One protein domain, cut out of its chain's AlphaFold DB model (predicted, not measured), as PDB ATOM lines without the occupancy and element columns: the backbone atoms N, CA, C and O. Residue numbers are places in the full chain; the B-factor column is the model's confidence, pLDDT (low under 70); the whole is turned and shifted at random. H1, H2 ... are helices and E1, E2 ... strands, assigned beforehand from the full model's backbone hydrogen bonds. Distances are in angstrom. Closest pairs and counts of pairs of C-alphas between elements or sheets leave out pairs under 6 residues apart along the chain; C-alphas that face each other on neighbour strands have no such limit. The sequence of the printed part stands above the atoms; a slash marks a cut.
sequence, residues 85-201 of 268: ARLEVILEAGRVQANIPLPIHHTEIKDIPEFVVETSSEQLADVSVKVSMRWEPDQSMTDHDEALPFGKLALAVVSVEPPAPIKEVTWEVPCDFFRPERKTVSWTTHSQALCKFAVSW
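What this domain is: This is residues 85 to 201 of the 268 residues of the protein "Glk protein" of Symbiodinium necroappetens (UniProt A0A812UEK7). Two twisted four-stranded sheets lie face to face as an elongated sandwich, the strands of one at 30 degrees to those of the other, and the one-turn helix H1 sits at one end of the long axis. The sheets run E2, E1, E6, E7 and E3, E4, E5, E8, both antiparallel throughout. The printed part has 117 residues, mostly strand in class, with elements in the order E1, E2, E3, E4, H1, E5, E6, E7, E8. It is compact, with a radius of gyration of the C-alphas of 14.9 A, and spans 47 by 27 by 22 A.

How they stand to each other: E1, residues 85 to 91, and E2, residues 95 to 101, form a hairpin, with N 87 and O 98 at 2.8 A. E3, residues 110 to 117, belongs to the other sheet and bends by 72 degrees at residue 114; the closest C-alphas of E2 and E3, those of Ala 98 and Val 117, are 6.7 A apart. E3 forms a hairpin with E4, residues 128 to 137, with N 112 and O 133 at 2.8 A. H1, residues 139 to 142, only grazes this sheet; it is too short for an O i to N i+4 pair, and its one O i to N i+3 pair is within hydrogen-bond range. E5, residues 150 to 161, is antiparallel to E4, with N 134 and O 154 at 2.8 A. E6, residues 166 to 176, is in the first sheet beside E1, with N 88 and O 170 at 2.8 A. E7, residues 179 to 186, forms a hairpin with E6, with N 171 and O 183 at 2.8 A. E8, residues 193 to 200, is an edge strand beside E5, with N 153 and O 197 at 2.9 A. Between the sheets, the closest C-alphas of E6 and E8, those of Cys 175 and Val 199, are 4.3 A apart. E1 and E8 are apart.

Where its parts are: E1 begins at C-alpha 85, (178.239, 135.852, 118.986). The longest strand, E5, runs 33.1 A from first to last C-alpha, from (167.181, 144.802, 112.454) to (183.396, 116.329, 117.127). E4 measures 28.7 A, E6 28.6 A, E7 22.7 A and E8 22.4 A. E8 ends at C-alpha 200, (167.282, 145.270, 117.018).

The domain as a whole: The two C-alphas farthest apart, those of Ala 93 and Asp 143, are 47.9 A from each other. The printed part has no cut and no long link. The mean pLDDT of the printed part is 77.3; residues 122 to 125, 140 to 148, 163, 176 to 179 and 188 to 192 are under 70.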
ATOM      1  N   ALA A  85     178.899 136.562 117.900       82.06
ATOM      2  CA  ALA A  85     178.239 135.852 118.986       82.06
ATOM      3  C   ALA A  85     179.267 135.029 119.758       82.06
ATOM      4  O   ALA A  85     180.189 134.455 119.172       82.06
ATOM      5  N   ARG A  86     179.078 134.922 121.070       84.50
ATOM      6  CA  ARG A  86     179.846 133.997 121.896       84.50
ATOM      7  C   ARG A  86     179.032 132.728 122.103       84.50
ATOM      8  O   ARG A  86     177.900 132.772 122.583       84.50
ATOM      9  N   LEU A  87     179.634 131.604 121.746       86.56
ATOM     10  CA  LEU A  87     179.121 130.270 122.001       86.56
ATOM     11  C   LEU A  87     179.893 129.652 123.159       86.56
ATOM     12  O   LEU A  87     181.121 129.691 123.213       86.56
ATOM     13  N   GLU A  88     179.159 129.042 124.068       88.19
ATOM     14  CA  GLU A  88     179.685 128.228 125.143       88.19
ATOM     15  C   GLU A  88     178.971 126.880 125.132       88.19
ATOM     16  O   GLU A  88     177.753 126.807 125.285       88.19
ATOM     17  N   VAL A  89     179.740 125.808 124.979       86.19
ATOM     18  CA  VAL A  89     179.244 124.433 125.033       86.19
ATOM     19  C   VAL A  89     179.784 123.786 126.301       86.19
ATOM     20  O   VAL A  89     180.997 123.711 126.514       86.19
ATOM     21  N   ILE A  90     178.873 123.334 127.159       86.75
ATOM     22  CA  ILE A  90     179.187 122.617 128.391       86.75
ATOM     23  C   ILE A  90     179.045 121.124 128.105       86.75
ATOM     24  O   ILE A  90     177.939 120.615 127.905       86.75
ATOM     25  N   LEU A  91     180.175 120.428 128.094       83.81
ATOM     26  CA  LEU A  91     180.279 118.981 127.943       83.81
ATOM     27  C   LEU A  91     180.432 118.333 129.327       83.81
ATOM     28  O   LEU A  91     180.777 118.994 130.308       83.81
ATOM     29  N   GLU A  92     180.223 117.021 129.434       79.94
ATOM     30  CA  GLU A  92     180.577 116.296 130.669       79.94
ATOM     31  C   GLU A  92     182.068 116.383 131.000       79.94
ATOM     32  O   GLU A  92     182.425 116.496 132.171       79.94
ATOM     33  N   ALA A  93     182.918 116.362 129.972       76.31
ATOM     34  CA  ALA A  93     184.371 116.356 130.107       76.31
ATOM     35  C   ALA A  93     184.984 117.749 130.335       76.31
ATOM     36  O   ALA A  93     186.159 117.844 130.681       76.31
ATOM     37  N   GLY A  94     184.224 118.829 130.132       80.44
ATOM     38  CA  GLY A  94     184.748 120.188 130.243       80.44
ATOM     39  C   GLY A  94     183.913 121.228 129.505       80.44
ATOM     40  O   GLY A  94     182.795 120.969 129.065       80.44
ATOM     41  N   ARG A  95     184.464 122.435 129.370       83.69
ATOM     42  CA  ARG A  95     183.812 123.573 128.711       83.69
ATOM     43  C   ARG A  95     184.593 123.995 127.474       83.69
ATOM     44  O   ARG A  95     185.823 124.067 127.494       83.69
ATOM     45  N   VAL A  96     183.855 124.330 126.426       85.69
ATOM     46  CA  VAL A  96     184.388 124.804 125.152       85.69
ATOM     47  C   VAL A  96     183.751 126.151 124.825       85.69
ATOM     48  O   VAL A  96     182.553 126.342 125.037       85.69
ATOM     49  N   GLN A  97     184.554 127.106 124.359       84.81
ATOM     50  CA  GLN A  97     184.077 128.426 123.949       84.81
ATOM     51  C   GLN A  97     184.477 128.712 122.511       84.81
ATOM     52  O   GLN A  97     185.551 128.302 122.077       84.81
ATOM     53  N   ALA A  98     183.630 129.439 121.795       80.19
ATOM     54  CA  ALA A  98     183.910 129.867 120.439       80.19
ATOM     55  C   ALA A  98     183.325 131.257 120.170       80.19
ATOM     56  O   ALA A  98     182.295 131.629 120.738       80.19
ATOM     57  N   ASN A  99     183.981 132.015 119.293       79.50
ATOM     58  CA  ASN A  99     183.488 133.299 118.801       79.50
ATOM     59  C   ASN A  99     183.042 133.117 117.354       79.50
ATOM     60  O   ASN A  99     183.818 132.660 116.521       79.50
ATOM     61  N   ILE A 100     181.791 133.459 117.065       79.81
ATOM     62  CA  ILE A 100     181.157 133.188 115.777       79.81
ATOM     63  C   ILE A 100     180.792 134.513 115.113       79.81
ATOM     64  O   ILE A 100     180.001 135.260 115.694       79.81
ATOM     65  N   PRO A 101     181.318 134.818 113.916       78.75
ATOM     66  CA  PRO A 101     180.938 136.022 113.189       78.75
ATOM     67  C   PRO A 101     179.477 135.941 112.740       78.75
ATOM     68  O   PRO A 101     179.017 134.913 112.245       78.75
ATOM     69  N   LEU A 102     178.737 137.034 112.924       79.88
ATOM     70  CA  LEU A 102     177.315 137.120 112.612       79.88
ATOM     71  C   LEU A 102     177.065 137.862 111.290       79.88
ATOM     72  O   LEU A 102     177.585 138.964 111.097       79.88
ATOM     73  N   PRO A 103     176.181 137.349 110.417       76.62
ATOM     74  CA  PRO A 103     175.842 137.963 109.136       76.62
ATOM     75  C   PRO A 103     174.783 139.074 109.266       76.62
ATOM     76  O   PRO A 103     174.042 139.329 108.324       76.62
ATOM     77  N   ILE A 104     174.692 139.741 110.420       74.00
ATOM     78  CA  ILE A 104     173.601 140.681 110.747       74.00
ATOM     79  C   ILE A 104     173.646 142.002 109.961       74.00
ATOM     80  O   ILE A 104     172.691 142.768 109.999       74.00
ATOM     81  N   HIS A 105     174.746 142.270 109.253       72.25
ATOM     82  CA  HIS A 105     174.907 143.448 108.388       72.25
ATOM     83  C   HIS A 105     174.419 143.211 106.954       72.25
ATOM     84  O   HIS A 105     174.471 144.112 106.125       72.25
ATOM     85  N   HIS A 106     173.979 141.995 106.627       73.50
ATOM     86  CA  HIS A 106     173.455 141.698 105.300       73.50
ATOM     87  C   HIS A 106     171.979 142.090 105.190       73.50
ATOM     88  O   HIS A 106     171.167 141.733 106.042       73.50
ATOM     89  N   THR A 107     171.643 142.798 104.113       72.75
ATOM     90  CA  THR A 107     170.281 143.248 103.778       72.75
ATOM     91  C   THR A 107     169.435 142.160 103.107       72.75
ATOM     92  O   THR A 107     168.218 142.302 102.996       72.75
ATOM     93  N   GLU A 108     170.058 141.044 102.721       78.50
ATOM     94  CA  GLU A 108     169.410 139.848 102.178       78.50
ATOM     95  C   GLU A 108     169.354 138.712 103.208       78.50
ATOM     96  O   GLU A 108     170.175 138.632 104.127       78.50
ATOM     97  N   ILE A 109     168.402 137.790 103.018       84.81
ATOM     98  CA  ILE A 109     168.332 136.556 103.808       84.81
ATOM     99  C   ILE A 109     169.614 135.759 103.581       84.81
ATOM    100  O   ILE A 109     169.956 135.417 102.448       84.81
ATOM    101  N   LYS A 110     170.296 135.414 104.673       81.50
ATOM    102  CA  LYS A 110     171.495 134.582 104.638       81.50
ATOM    103  C   LYS A 110     171.291 133.304 105.416       81.50
ATOM    104  O   LYS A 110     171.021 133.342 106.612       81.50
ATOM    105  N   ASP A 111     171.479 132.185 104.733       82.81
ATOM    106  CA  ASP A 111     171.429 130.852 105.318       82.81
ATOM    107  C   ASP A 111     172.807 130.197 105.187       82.81
ATOM    108  O   ASP A 111     173.349 130.084 104.087       82.81
ATOM    109  N   ILE A 112     173.397 129.821 106.318       82.38
ATOM    110  CA  ILE A 112     174.689 129.141 106.401       82.38
ATOM    111  C   ILE A 112     174.418 127.820 107.129       82.38
ATOM    112  O   ILE A 112     174.354 127.791 108.364       82.38
ATOM    113  N   PRO A 113     174.208 126.728 106.373       73.44
ATOM    114  CA  PRO A 113     173.616 125.510 106.909       73.44
ATOM    115  C   PRO A 113     174.551 124.744 107.843       73.44
ATOM    116  O   PRO A 113     174.083 124.248 108.858       73.44
ATOM    117  N   GLU A 114     175.850 124.655 107.549       82.62
ATOM    118  CA  GLU A 114     176.831 124.011 108.428       82.62
ATOM    119  C   GLU A 114     178.215 124.628 108.220       82.62
ATOM    120  O   GLU A 114     178.727 124.665 107.100       82.62
ATOM    121  N   PHE A 115     178.847 125.080 109.299       78.62
ATOM    122  CA  PHE A 115     180.251 125.479 109.292       78.62
ATOM    123  C   PHE A 115     180.932 125.076 110.600       78.62
ATOM    124  O   PHE A 115     180.303 125.007 111.660       78.62
ATOM    125  N   VAL A 116     182.223 124.761 110.505       77.62
ATOM    126  CA  VAL A 116     183.050 124.367 111.649       77.62
ATOM    127  C   VAL A 116     183.562 125.623 112.335       77.62
ATOM    128  O   VAL A 116     184.105 126.510 111.680       77.62
ATOM    129  N   VAL A 117     183.395 125.689 113.652       77.00
ATOM    130  CA  VAL A 117     183.878 126.801 114.465       77.00
ATOM    131  C   VAL A 117     185.155 126.392 115.180       77.00
ATOM    132  O   VAL A 117     185.206 125.342 115.827       77.00
ATOM    133  N   GLU A 118     186.174 127.240 115.082       71.56
ATOM    134  CA  GLU A 118     187.377 127.113 115.897       71.56
ATOM    135  C   GLU A 118     187.026 127.343 117.364       71.56
ATOM    136  O   GLU A 118     186.393 128.339 117.731       71.56
ATOM    137  N   THR A 119     187.426 126.400 118.210       77.62
ATOM    138  CA  THR A 119     187.125 126.466 119.631       77.62
ATOM    139  C   THR A 119     188.375 126.725 120.451       77.62
ATOM    140  O   THR A 119     189.474 126.274 120.138       77.62
ATOM    141  N   SER A 120     188.192 127.464 121.537       73.69
ATOM    142  CA  SER A 120     189.196 127.656 122.572       73.69
ATOM    143  C   SER A 120     188.770 126.896 123.828       73.69
ATOM    144  O   SER A 120     187.693 127.152 124.381       73.69
ATOM    145  N   SER A 121     189.615 125.978 124.292       70.81
ATOM    146  CA  SER A 121     189.494 125.328 125.598       70.81
ATOM    147  C   SER A 121     190.880 125.051 126.176       70.81
ATOM    148  O   SER A 121     191.774 124.602 125.468       70.81
ATOM    149  N   GLU A 122     191.049 125.296 127.474       63.22
ATOM    150  CA  GLU A 122     192.265 124.918 128.210       63.22
ATOM    151  C   GLU A 122     192.280 123.425 128.586       63.22
ATOM    152  O   GLU A 122     193.326 122.888 128.941       63.22
ATOM    153  N   GLN A 123     191.124 122.753 128.534       66.06
ATOM    154  CA  GLN A 123     190.932 121.395 129.066       66.06
ATOM    155  C   GLN A 123     190.669 120.348 127.980       66.06
ATOM    156  O   GLN A 123     190.881 119.160 128.212       66.06
ATOM    157  N   LEU A 124     190.198 120.776 126.808       67.38
ATOM    158  CA  LEU A 124     189.806 119.905 125.706       67.38
ATOM    159  C   LEU A 124     190.470 120.395 124.417       67.38
ATOM    160  O   LEU A 124     189.924 121.246 123.715       67.38
ATOM    161  N   ALA A 125     191.660 119.868 124.127       63.62
ATOM    162  CA  ALA A 125     192.254 119.988 122.801       63.62
ATOM    163  C   ALA A 125     191.461 119.112 121.808       63.62
ATOM    164  O   ALA A 125     190.927 118.074 122.195       63.62
ATOM    165  N   ASP A 126     191.375 119.542 120.548       70.75
ATOM    166  CA  ASP A 126     190.782 118.796 119.424       70.75
ATOM    167  C   ASP A 126     189.244 118.670 119.388       70.75
ATOM    168  O   ASP A 126     188.709 117.828 118.665       70.75
ATOM    169  N   VAL A 127     188.507 119.529 120.104       76.00
ATOM    170  CA  VAL A 127     187.040 119.613 119.965       76.00
ATOM    171  C   VAL A 127     186.656 120.662 118.921       76.00
ATOM    172  O   VAL A 127     186.954 121.847 119.064       76.00
ATOM    173  N   SER A 128     185.928 120.246 117.894       79.56
ATOM    174  CA  SER A 128     185.317 121.117 116.893       79.56
ATOM    175  C   SER A 128     183.795 121.106 117.025       79.56
ATOM    176  O   SER A 128     183.182 120.094 117.365       79.56
ATOM    177  N   VAL A 129     183.167 122.257 116.794       82.38
ATOM    178  CA  VAL A 129     181.710 122.415 116.895       82.38
ATOM    179  C   VAL A 129     181.184 122.850 115.537       82.38
ATOM    180  O   VAL A 129     181.666 123.834 114.980       82.38
ATOM    181  N   LYS A 130     180.195 122.130 115.007       85.44
ATOM    182  CA  LYS A 130     179.473 122.519 113.795       85.44
ATOM    183  C   LYS A 130     178.230 123.303 114.168       85.44
ATOM    184  O   LYS A 130     177.430 122.865 114.999       85.44
ATOM    185  N   VAL A 131     178.066 124.454 113.537       85.81
ATOM    186  CA  VAL A 131     176.966 125.386 113.781       85.81
ATOM    187  C   VAL A 131     176.241 125.665 112.471       85.81
ATOM    188  O   VAL A 131     176.859 125.708 111.410       85.81
ATOM    189  N   SER A 132     174.931 125.871 112.561       86.88
ATOM    190  CA  SER A 132     174.106 126.446 111.506       86.88
ATOM    191  C   SER A 132     173.617 127.828 111.921       86.88
ATOM    192  O   SER A 132     173.374 128.097 113.106       86.88
ATOM    193  N   MET A 133     173.477 128.728 110.953       89.31
ATOM    194  CA  MET A 133     172.911 130.048 111.192       89.31
ATOM    195  C   MET A 133     172.010 130.490 110.050       89.31
ATOM    196  O   MET A 133     172.295 130.246 108.881       89.31
ATOM    197  N   ARG A 134     170.951 131.209 110.403       89.94
ATOM    198  CA  ARG A 134     170.046 131.840 109.451       89.94
ATOM    199  C   ARG A 134     169.712 133.247 109.911       89.94
ATOM    200  O   ARG A 134     169.233 133.446 111.027       89.94
ATOM    201  N   TRP A 135     169.963 134.211 109.043       88.88
ATOM    202  CA  TRP A 135     169.644 135.617 109.225       88.88
ATOM    203  C   TRP A 135     168.527 136.025 108.275       88.88
ATOM    204  O   TRP A 135     168.606 135.795 107.069       88.88
ATOM    205  N   GLU A 136     167.492 136.636 108.837       88.56
ATOM    206  CA  GLU A 136     166.366 137.210 108.115       88.56
ATOM    207  C   GLU A 136     166.285 138.699 108.467       88.56
ATOM    208  O   GLU A 136     165.761 139.035 109.536       88.56
ATOM    209  N   PRO A 137     166.818 139.589 107.611       84.06
ATOM    210  CA  PRO A 137     166.678 141.022 107.814       84.06
ATOM    211  C   PRO A 137     165.211 141.427 107.670       84.06
ATOM    212  O   PRO A 137     164.434 140.813 106.934       84.06
ATOM    213  N   ASP A 138     164.825 142.461 108.400       82.06
ATOM    214  CA  ASP A 138     163.514 143.081 108.272       82.06
ATOM    215  C   ASP A 138     163.456 144.014 107.049       82.06
ATOM    216  O   ASP A 138     164.485 144.501 106.577       82.06
ATOM    217  N   GLN A 139     162.247 144.310 106.559       73.25
ATOM    218  CA  GLN A 139     162.020 145.184 105.395       73.25
ATOM    219  C   GLN A 139     162.706 146.547 105.520       73.25
ATOM    220  O   GLN A 139     163.240 147.071 104.546       73.25
ATOM    221  N   SER A 140     162.753 147.086 106.737       66.31
ATOM    222  CA  SER A 140     163.421 148.353 107.034       66.31
ATOM    223  C   SER A 140     164.922 148.368 106.709       66.31
ATOM    224  O   SER A 140     165.456 149.441 106.431       66.31
ATOM    225  N   MET A 141     165.594 147.208 106.701       67.44
ATOM    226  CA  MET A 141     166.981 147.090 106.238       67.44
ATOM    227  C   MET A 141     167.097 146.946 104.724       67.44
ATOM    228  O   MET A 141     168.088 147.371 104.141       67.44
ATOM    229  N   THR A 142     166.114 146.327 104.076       65.12
ATOM    230  CA  THR A 142     166.137 146.109 102.625       65.12
ATOM    231  C   THR A 142     165.865 147.401 101.855       65.12
ATOM    232  O   THR A 142     166.397 147.598 100.768       65.12
ATOM    233  N   ASP A 143     165.061 148.295 102.435       63.38
ATOM    234  CA  ASP A 143     164.695 149.579 101.830       63.38
ATOM    235  C   ASP A 143     165.792 150.657 101.976       63.38
ATOM    236  O   ASP A 143     165.742 151.698 101.309       63.38
ATOM    237  N   HIS A 144     166.776 150.439 102.855       57.66
ATOM    238  CA  HIS A 144     167.789 151.426 103.223       57.66
ATOM    239  C   HIS A 144     169.179 150.793 103.380       57.66
ATOM    240  O   HIS A 144     169.451 150.124 104.373       57.66
ATOM    241  N   ASP A 145     170.098 151.113 102.463       52.00
ATOM    242  CA  ASP A 145     171.479 150.595 102.455       52.00
ATOM    243  C   ASP A 145     172.303 150.942 103.719       52.00
ATOM    244  O   ASP A 145     173.316 150.303 103.995       52.00
ATOM    245  N   GLU A 146     171.878 151.936 104.507       52.97
ATOM    246  CA  GLU A 146     172.555 152.385 105.740       52.97
ATOM    247  C   GLU A 146     171.800 151.999 107.028       52.97
ATOM    248  O   GLU A 146     172.050 152.556 108.102       52.97
ATOM    249  N   ALA A 147     170.837 151.078 106.947       60.06
ATOM    250  CA  ALA A 147     170.068 150.652 108.108       60.06
ATOM    251  C   ALA A 147     170.912 149.832 109.096       60.06
ATOM    252  O   ALA A 147     171.684 148.947 108.729       60.06
ATOM    253  N   LEU A 148     170.715 150.109 110.384       69.44
ATOM    254  CA  LEU A 148     171.297 149.316 111.462       69.44
ATOM    255  C   LEU A 148     170.686 147.901 111.497       69.44
ATOM    256  O   LEU A 148     169.532 147.739 111.096       69.44
ATOM    257  N   PRO A 149     171.412 146.890 112.019       74.88
ATOM    258  CA  PRO A 149     170.922 145.517 112.093       74.88
ATOM    259  C   PRO A 149     169.559 145.388 112.785       74.88
ATOM    260  O   PRO A 149     169.429 145.578 114.000       74.88
ATOM    261  N   PHE A 150     168.547 145.016 112.006       77.88
ATOM    262  CA  PHE A 150     167.181 144.802 112.454       77.88
ATOM    263  C   PHE A 150     166.583 143.587 111.737       77.88
ATOM    264  O   PHE A 150     166.498 143.545 110.511       77.88
ATOM    265  N   GLY A 151     166.209 142.560 112.500       84.75
ATOM    266  CA  GLY A 151     165.746 141.301 111.926       84.75
ATOM    267  C   GLY A 151     165.758 140.127 112.898       84.75
ATOM    268  O   GLY A 151     165.862 140.273 114.121       84.75
ATOM    269  N   LYS A 152     165.627 138.923 112.347       88.81
ATOM    270  CA  LYS A 152     165.582 137.664 113.095       88.81
ATOM    271  C   LYS A 152     166.830 136.846 112.808       88.81
ATOM    272  O   LYS A 152     167.146 136.553 111.659       88.81
ATOM    273  N   LEU A 153     167.502 136.420 113.871       89.75
ATOM    274  CA  LEU A 153     168.664 135.543 113.800       89.75
ATOM    275  C   LEU A 153     168.328 134.196 114.441       89.75
ATOM    276  O   LEU A 153     167.869 134.134 115.582       89.75
ATOM    277  N   ALA A 154     168.575 133.109 113.726       89.06
ATOM    278  CA  ALA A 154     168.484 131.750 114.230       89.06
ATOM    279  C   ALA A 154     169.878 131.114 114.228       89.06
ATOM    280  O   ALA A 154     170.582 131.172 113.225       89.06
ATOM    281  N   LEU A 155     170.267 130.519 115.352       88.31
ATOM    282  CA  LEU A 155     171.552 129.852 115.558       88.31
ATOM    283  C   LEU A 155     171.288 128.450 116.094       88.31
ATOM    284  O   LEU A 155     170.504 128.305 117.032       88.31
ATOM    285  N   ALA A 156     171.934 127.425 115.547       86.94
ATOM    286  CA  ALA A 156     171.869 126.083 116.111       86.94
ATOM    287  C   ALA A 156     173.242 125.424 116.143       86.94
ATOM    288  O   ALA A 156     174.033 125.555 115.217       86.94
ATOM    289  N   VAL A 157     173.513 124.669 117.204       85.88
ATOM    290  CA  VAL A 157     174.605 123.691 117.177       85.88
ATOM    291  C   VAL A 157     174.071 122.444 116.469       85.88
ATOM    292  O   VAL A 157     172.973 121.984 116.782       85.88
ATOM    293  N   VAL A 158     174.813 121.940 115.485       84.69
ATOM    294  CA  VAL A 158     174.442 120.781 114.658       84.69
ATOM    295  C   VAL A 158     175.135 119.527 115.174       84.69
ATOM    296  O   VAL A 158     174.486 118.504 115.386       84.69
ATOM    297  N   SER A 159     176.441 119.612 115.426       82.25
ATOM    298  CA  SER A 159     177.218 118.520 116.007       82.25
ATOM    299  C   SER A 159     178.458 119.030 116.739       82.25
ATOM    300  O   SER A 159     178.875 120.178 116.586       82.25
ATOM    301  N   VAL A 160     179.045 118.152 117.549       81.19
ATOM    302  CA  VAL A 160     180.332 118.353 118.219       81.19
ATOM    303  C   VAL A 160     181.194 117.137 117.909       81.19
ATOM    304  O   VAL A 160     180.721 116.005 118.020       81.19
ATOM    305  N   GLU A 161     182.434 117.365 117.493       77.94
ATOM    306  CA  GLU A 161     183.396 116.329 117.127       77.94
ATOM    307  C   GLU A 161     184.672 116.487 117.971       77.94
ATOM    308  O   GLU A 161     185.210 117.590 118.017       77.94
ATOM    309  N   PRO A 162     185.181 115.425 118.621       73.19
ATOM    310  CA  PRO A 162     184.580 114.096 118.725       73.19
ATOM    311  C   PRO A 162     183.235 114.125 119.481       73.19
ATOM    312  O   PRO A 162     183.021 115.005 120.318       73.19
ATOM    313  N   PRO A 163     182.312 113.185 119.188       69.44
ATOM    314  CA  PRO A 163     180.992 113.163 119.807       69.44
ATOM    315  C   PRO A 163     181.118 113.019 121.325       69.44
ATOM    316  O   PRO A 163     181.531 111.980 121.838       69.44
ATOM    317  N   ALA A 164     180.751 114.084 122.033       70.75
ATOM    318  CA  ALA A 164     180.775 114.168 123.485       70.75
ATOM    319  C   ALA A 164     179.366 114.473 124.014       70.75
ATOM    320  O   ALA A 164     178.617 115.213 123.369       70.75
ATOM    321  N   PRO A 165     178.977 113.931 125.181       74.88
ATOM    322  CA  PRO A 165     177.702 114.265 125.800       74.88
ATOM    323  C   PRO A 165     177.678 115.752 126.183       74.88
ATOM    324  O   PRO A 165     178.414 116.208 127.065       74.88
ATOM    325  N   ILE A 166     176.831 116.506 125.480       81.56
ATOM    326  CA  ILE A 166     176.573 117.926 125.724       81.56
ATOM    327  C   ILE A 166     175.504 118.032 126.808       81.56
ATOM    328  O   ILE A 166     174.436 117.436 126.682       81.56
ATOM    329  N   LYS A 167     175.776 118.811 127.856       82.25
ATOM    330  CA  LYS A 167     174.789 119.156 128.885       82.25
ATOM    331  C   LYS A 167     173.980 120.370 128.458       82.25
ATOM    332  O   LYS A 167     172.752 120.342 128.430       82.25
ATOM    333  N   GLU A 168     174.686 121.442 128.122       85.88
ATOM    334  CA  GLU A 168     174.093 122.753 127.894       85.88
ATOM    335  C   GLU A 168     174.845 123.501 126.800       85.88
ATOM    336  O   GLU A 168     176.072 123.432 126.692       85.88
ATOM    337  N   VAL A 169     174.092 124.251 126.006       86.62
ATOM    338  CA  VAL A 169     174.610 125.179 125.008       86.62
ATOM    339  C   VAL A 169     174.136 126.569 125.381       86.62
ATOM    340  O   VAL A 169     172.940 126.806 125.536       86.62
ATOM    341  N   THR A 170     175.072 127.494 125.526       87.62
ATOM    342  CA  THR A 170     174.794 128.889 125.838       87.62
ATOM    343  C   THR A 170     175.272 129.787 124.712       87.62
ATOM    344  O   THR A 170     176.430 129.747 124.309       87.62
ATOM    345  N   TRP A 171     174.362 130.626 124.243       87.00
ATOM    346  CA  TRP A 171     174.588 131.648 123.242       87.00
ATOM    347  C   TRP A 171     174.498 133.019 123.889       87.00
ATOM    348  O   TRP A 171     173.568 133.292 124.645       87.00
ATOM    349  N   GLU A 172     175.436 133.890 123.559       85.19
ATOM    350  CA  GLU A 172     175.408 135.306 123.896       85.19
ATOM    351  C   GLU A 172     175.516 136.095 122.590       85.19
ATOM    352  O   GLU A 172     176.535 136.048 121.898       85.19
ATOM    353  N   VAL A 173     174.427 136.771 122.223       82.06
ATOM    354  CA  VAL A 173     174.288 137.490 120.953       82.06
ATOM    355  C   VAL A 173     174.067 138.970 121.245       82.06
ATOM    356  O   VAL A 173     173.179 139.296 122.032       82.06
ATOM    357  N   PRO A 174     174.814 139.892 120.621       75.94
ATOM    358  CA  PRO A 174     174.534 141.320 120.726       75.94
ATOM    359  C   PRO A 174     173.251 141.654 119.949       75.94
ATOM    360  O   PRO A 174     173.287 141.956 118.759       75.94
ATOM    361  N   CYS A 175     172.098 141.550 120.614       72.88
ATOM    362  CA  CYS A 175     170.790 141.867 120.033       72.88
ATOM    363  C   CYS A 175     170.485 143.369 120.054       72.88
ATOM    364  O   CYS A 175     169.698 143.831 119.237       72.88
ATOM    365  N   ASP A 176     171.109 144.117 120.965       64.75
ATOM    366  CA  ASP A 176     170.983 145.567 121.119       64.75
ATOM    367  C   ASP A 176     172.370 146.175 121.404       64.75
ATOM    368  O   ASP A 176     173.254 145.501 121.939       64.75
ATOM    369  N   PHE A 177     172.554 147.463 121.101       56.31
ATOM    370  CA  PHE A 177     173.805 148.217 121.271       56.31
ATOM    371  C   PHE A 177     174.396 148.123 122.678       56.31
ATOM    372  O   PHE A 177     175.610 148.210 122.855       56.31
ATOM    373  N   PHE A 178     173.538 147.987 123.687       50.25
ATOM    374  CA  PHE A 178     173.942 148.032 125.088       50.25
ATOM    375  C   PHE A 178     173.824 146.695 125.803       50.25
ATOM    376  O   PHE A 178     174.291 146.575 126.939       50.25
ATOM    377  N   ARG A 179     173.146 145.711 125.204       58.69
ATOM    378  CA  ARG A 179     172.762 144.490 125.908       58.69
ATOM    379  C   ARG A 179     172.858 143.276 124.992       58.69
ATOM    380  O   ARG A 179     172.014 143.115 124.109       58.69
ATOM    381  N   PRO A 180     173.842 142.391 125.221       74.50
ATOM    382  CA  PRO A 180     173.775 141.066 124.648       74.50
ATOM    383  C   PRO A 180     172.630 140.282 125.298       74.50
ATOM    384  O   PRO A 180     172.396 140.353 126.506       74.50
ATOM    385  N   GLU A 181     171.902 139.532 124.482       78.25
ATOM    386  CA  GLU A 181     170.908 138.574 124.935       78.25
ATOM    387  C   GLU A 181     171.594 137.221 125.114       78.25
ATOM    388  O   GLU A 181     172.222 136.691 124.193       78.25
ATOM    389  N   ARG A 182     171.472 136.660 126.317       85.00
ATOM    390  CA  ARG A 182     172.028 135.351 126.652       85.00
ATOM    391  C   ARG A 182     170.915 134.314 126.710       85.00
ATOM    392  O   ARG A 182     169.963 134.482 127.469       85.00
ATOM    393  N   LYS A 183     171.041 133.233 125.938       85.00
ATOM    394  CA  LYS A 183     170.123 132.083 125.959       85.00
ATOM    395  C   LYS A 183     170.888 130.800 126.206       85.00
ATOM    396  O   LYS A 183     171.870 130.530 125.524       85.00
ATOM    397  N   THR A 184     170.400 130.006 127.149       84.81
ATOM    398  CA  THR A 184     170.935 128.680 127.459       84.81
ATOM    399  C   THR A 184     169.876 127.636 127.147       84.81
ATOM    400  O   THR A 184     168.722 127.780 127.546       84.81
ATOM    401  N   VAL A 185     170.266 126.598 126.417       82.31
ATOM    402  CA  VAL A 185     169.413 125.479 126.025       82.31
ATOM    403  C   VAL A 185     170.071 124.192 126.496       82.31
ATOM    404  O   VAL A 185     171.252 123.959 126.235       82.31
ATOM    405  N   SER A 186     169.308 123.354 127.196       77.31
ATOM    406  CA  SER A 186     169.747 122.007 127.545       77.31
ATOM    407  C   SER A 186     169.767 121.138 126.292       77.31
ATOM    408  O   SER A 186     168.805 121.095 125.524       77.31
ATOM    409  N   TRP A 187     170.885 120.454 126.064       72.69
ATOM    410  CA  TRP A 187     171.036 119.596 124.899       72.69
ATOM    411  C   TRP A 187     170.557 118.191 125.246       72.69
ATOM    412  O   TRP A 187     171.104 117.531 126.126       72.69
ATOM    413  N   THR A 188     169.538 117.709 124.540       66.31
ATOM    414  CA  THR A 188     169.198 116.283 124.563       66.31
ATOM    415  C   THR A 188     169.763 115.638 123.304       66.31
ATOM    416  O   THR A 188     169.699 116.225 122.228       66.31
ATOM    417  N   THR A 189     170.302 114.422 123.421       56.22
ATOM    418  CA  THR A 189     171.013 113.657 122.369       56.22
ATOM    419  C   THR A 189     170.280 113.505 121.028       56.22
ATOM    420  O   THR A 189     170.878 113.029 120.072       56.22
ATOM    421  N   HIS A 190     169.010 113.904 120.946       51.78
ATOM    422  CA  HIS A 190     168.139 113.750 119.782       51.78
ATOM    423  C   HIS A 190     167.642 115.087 119.201       51.78
ATOM    424  O   HIS A 190     166.821 115.074 118.285       51.78
ATOM    425  N   SER A 191     168.091 116.240 119.715       59.03
ATOM    426  CA  SER A 191     167.611 117.551 119.261       59.03
ATOM    427  C   SER A 191     168.748 118.528 118.974       59.03
ATOM    428  O   SER A 191     169.689 118.649 119.751       59.03
ATOM    429  N   GLN A 192     168.632 119.245 117.854       68.38
ATOM    430  CA  GLN A 192     169.450 120.424 117.578       68.38
ATOM    431  C   GLN A 192     169.060 121.530 118.570       68.38
ATOM    432  O   GLN A 192     167.881 121.880 118.675       68.38
ATOM    433  N   ALA A 193     170.028 122.106 119.286       75.38
ATOM    434  CA  ALA A 193     169.792 123.265 120.148       75.38
ATOM    435  C   ALA A 193     169.657 124.539 119.309       75.38
ATOM    436  O   ALA A 193     170.605 125.309 119.154       75.38
ATOM    437  N   LEU A 194     168.457 124.740 118.768       82.88
ATOM    438  CA  LEU A 194     168.075 125.935 118.029       82.88
ATOM    439  C   LEU A 194     167.725 127.080 118.989       82.88
ATOM    440  O   LEU A 194     166.783 126.990 119.775       82.88
ATOM    441  N   CYS A 195     168.433 128.194 118.858       84.81
ATOM    442  CA  CYS A 195     168.147 129.458 119.519       84.81
ATOM    443  C   CYS A 195     167.709 130.500 118.492       84.81
ATOM    444  O   CYS A 195     168.304 130.634 117.425       84.81
ATOM    445  N   LYS A 196     166.670 131.268 118.827       87.38
ATOM    446  CA  LYS A 196     166.188 132.387 118.009       87.38
ATOM    447  C   LYS A 196     166.363 133.691 118.768       87.38
ATOM    448  O   LYS A 196     166.053 133.755 119.959       87.38
ATOM    449  N   PHE A 197     166.803 134.721 118.070       86.38
ATOM    450  CA  PHE A 197     167.089 136.049 118.591       86.38
ATOM    451  C   PHE A 197     166.387 137.093 117.728       86.38
ATOM    452  O   PHE A 197     166.346 136.973 116.502       86.38
ATOM    453  N   ALA A 198     165.821 138.102 118.383       85.12
ATOM    454  CA  ALA A 198     165.338 139.300 117.716       85.12
ATOM    455  C   ALA A 198     166.450 140.343 117.824       85.12
ATOM    456  O   ALA A 198     166.722 140.849 118.910       85.12
ATOM    457  N   VAL A 199     167.127 140.609 116.711       81.25
ATOM    458  CA  VAL A 199     168.207 141.592 116.660       81.25
ATOM    459  C   VAL A 199     167.577 142.932 116.321       81.25
ATOM    460  O   VAL A 199     166.881 143.060 115.317       81.25
ATOM    461  N   SER A 200     167.788 143.917 117.185       77.94
ATOM    462  CA  SER A 200     167.282 145.270 117.018       77.94
ATOM    463  C   SER A 200     168.278 146.269 117.575       77.94
ATOM    464  O   SER A 200     168.173 146.725 118.715       77.94
ATOM    465  N   TRP A 201     169.236 146.645 116.742       73.12
ATOM    466  CA  TRP A 201     170.213 147.662 117.081       73.12
ATOM    467  C   TRP A 201     169.521 149.007 116.922       73.12
ATOM    468  O   TRP A 201     169.256 149.436 115.804       73.12
TER     469      TRP A 201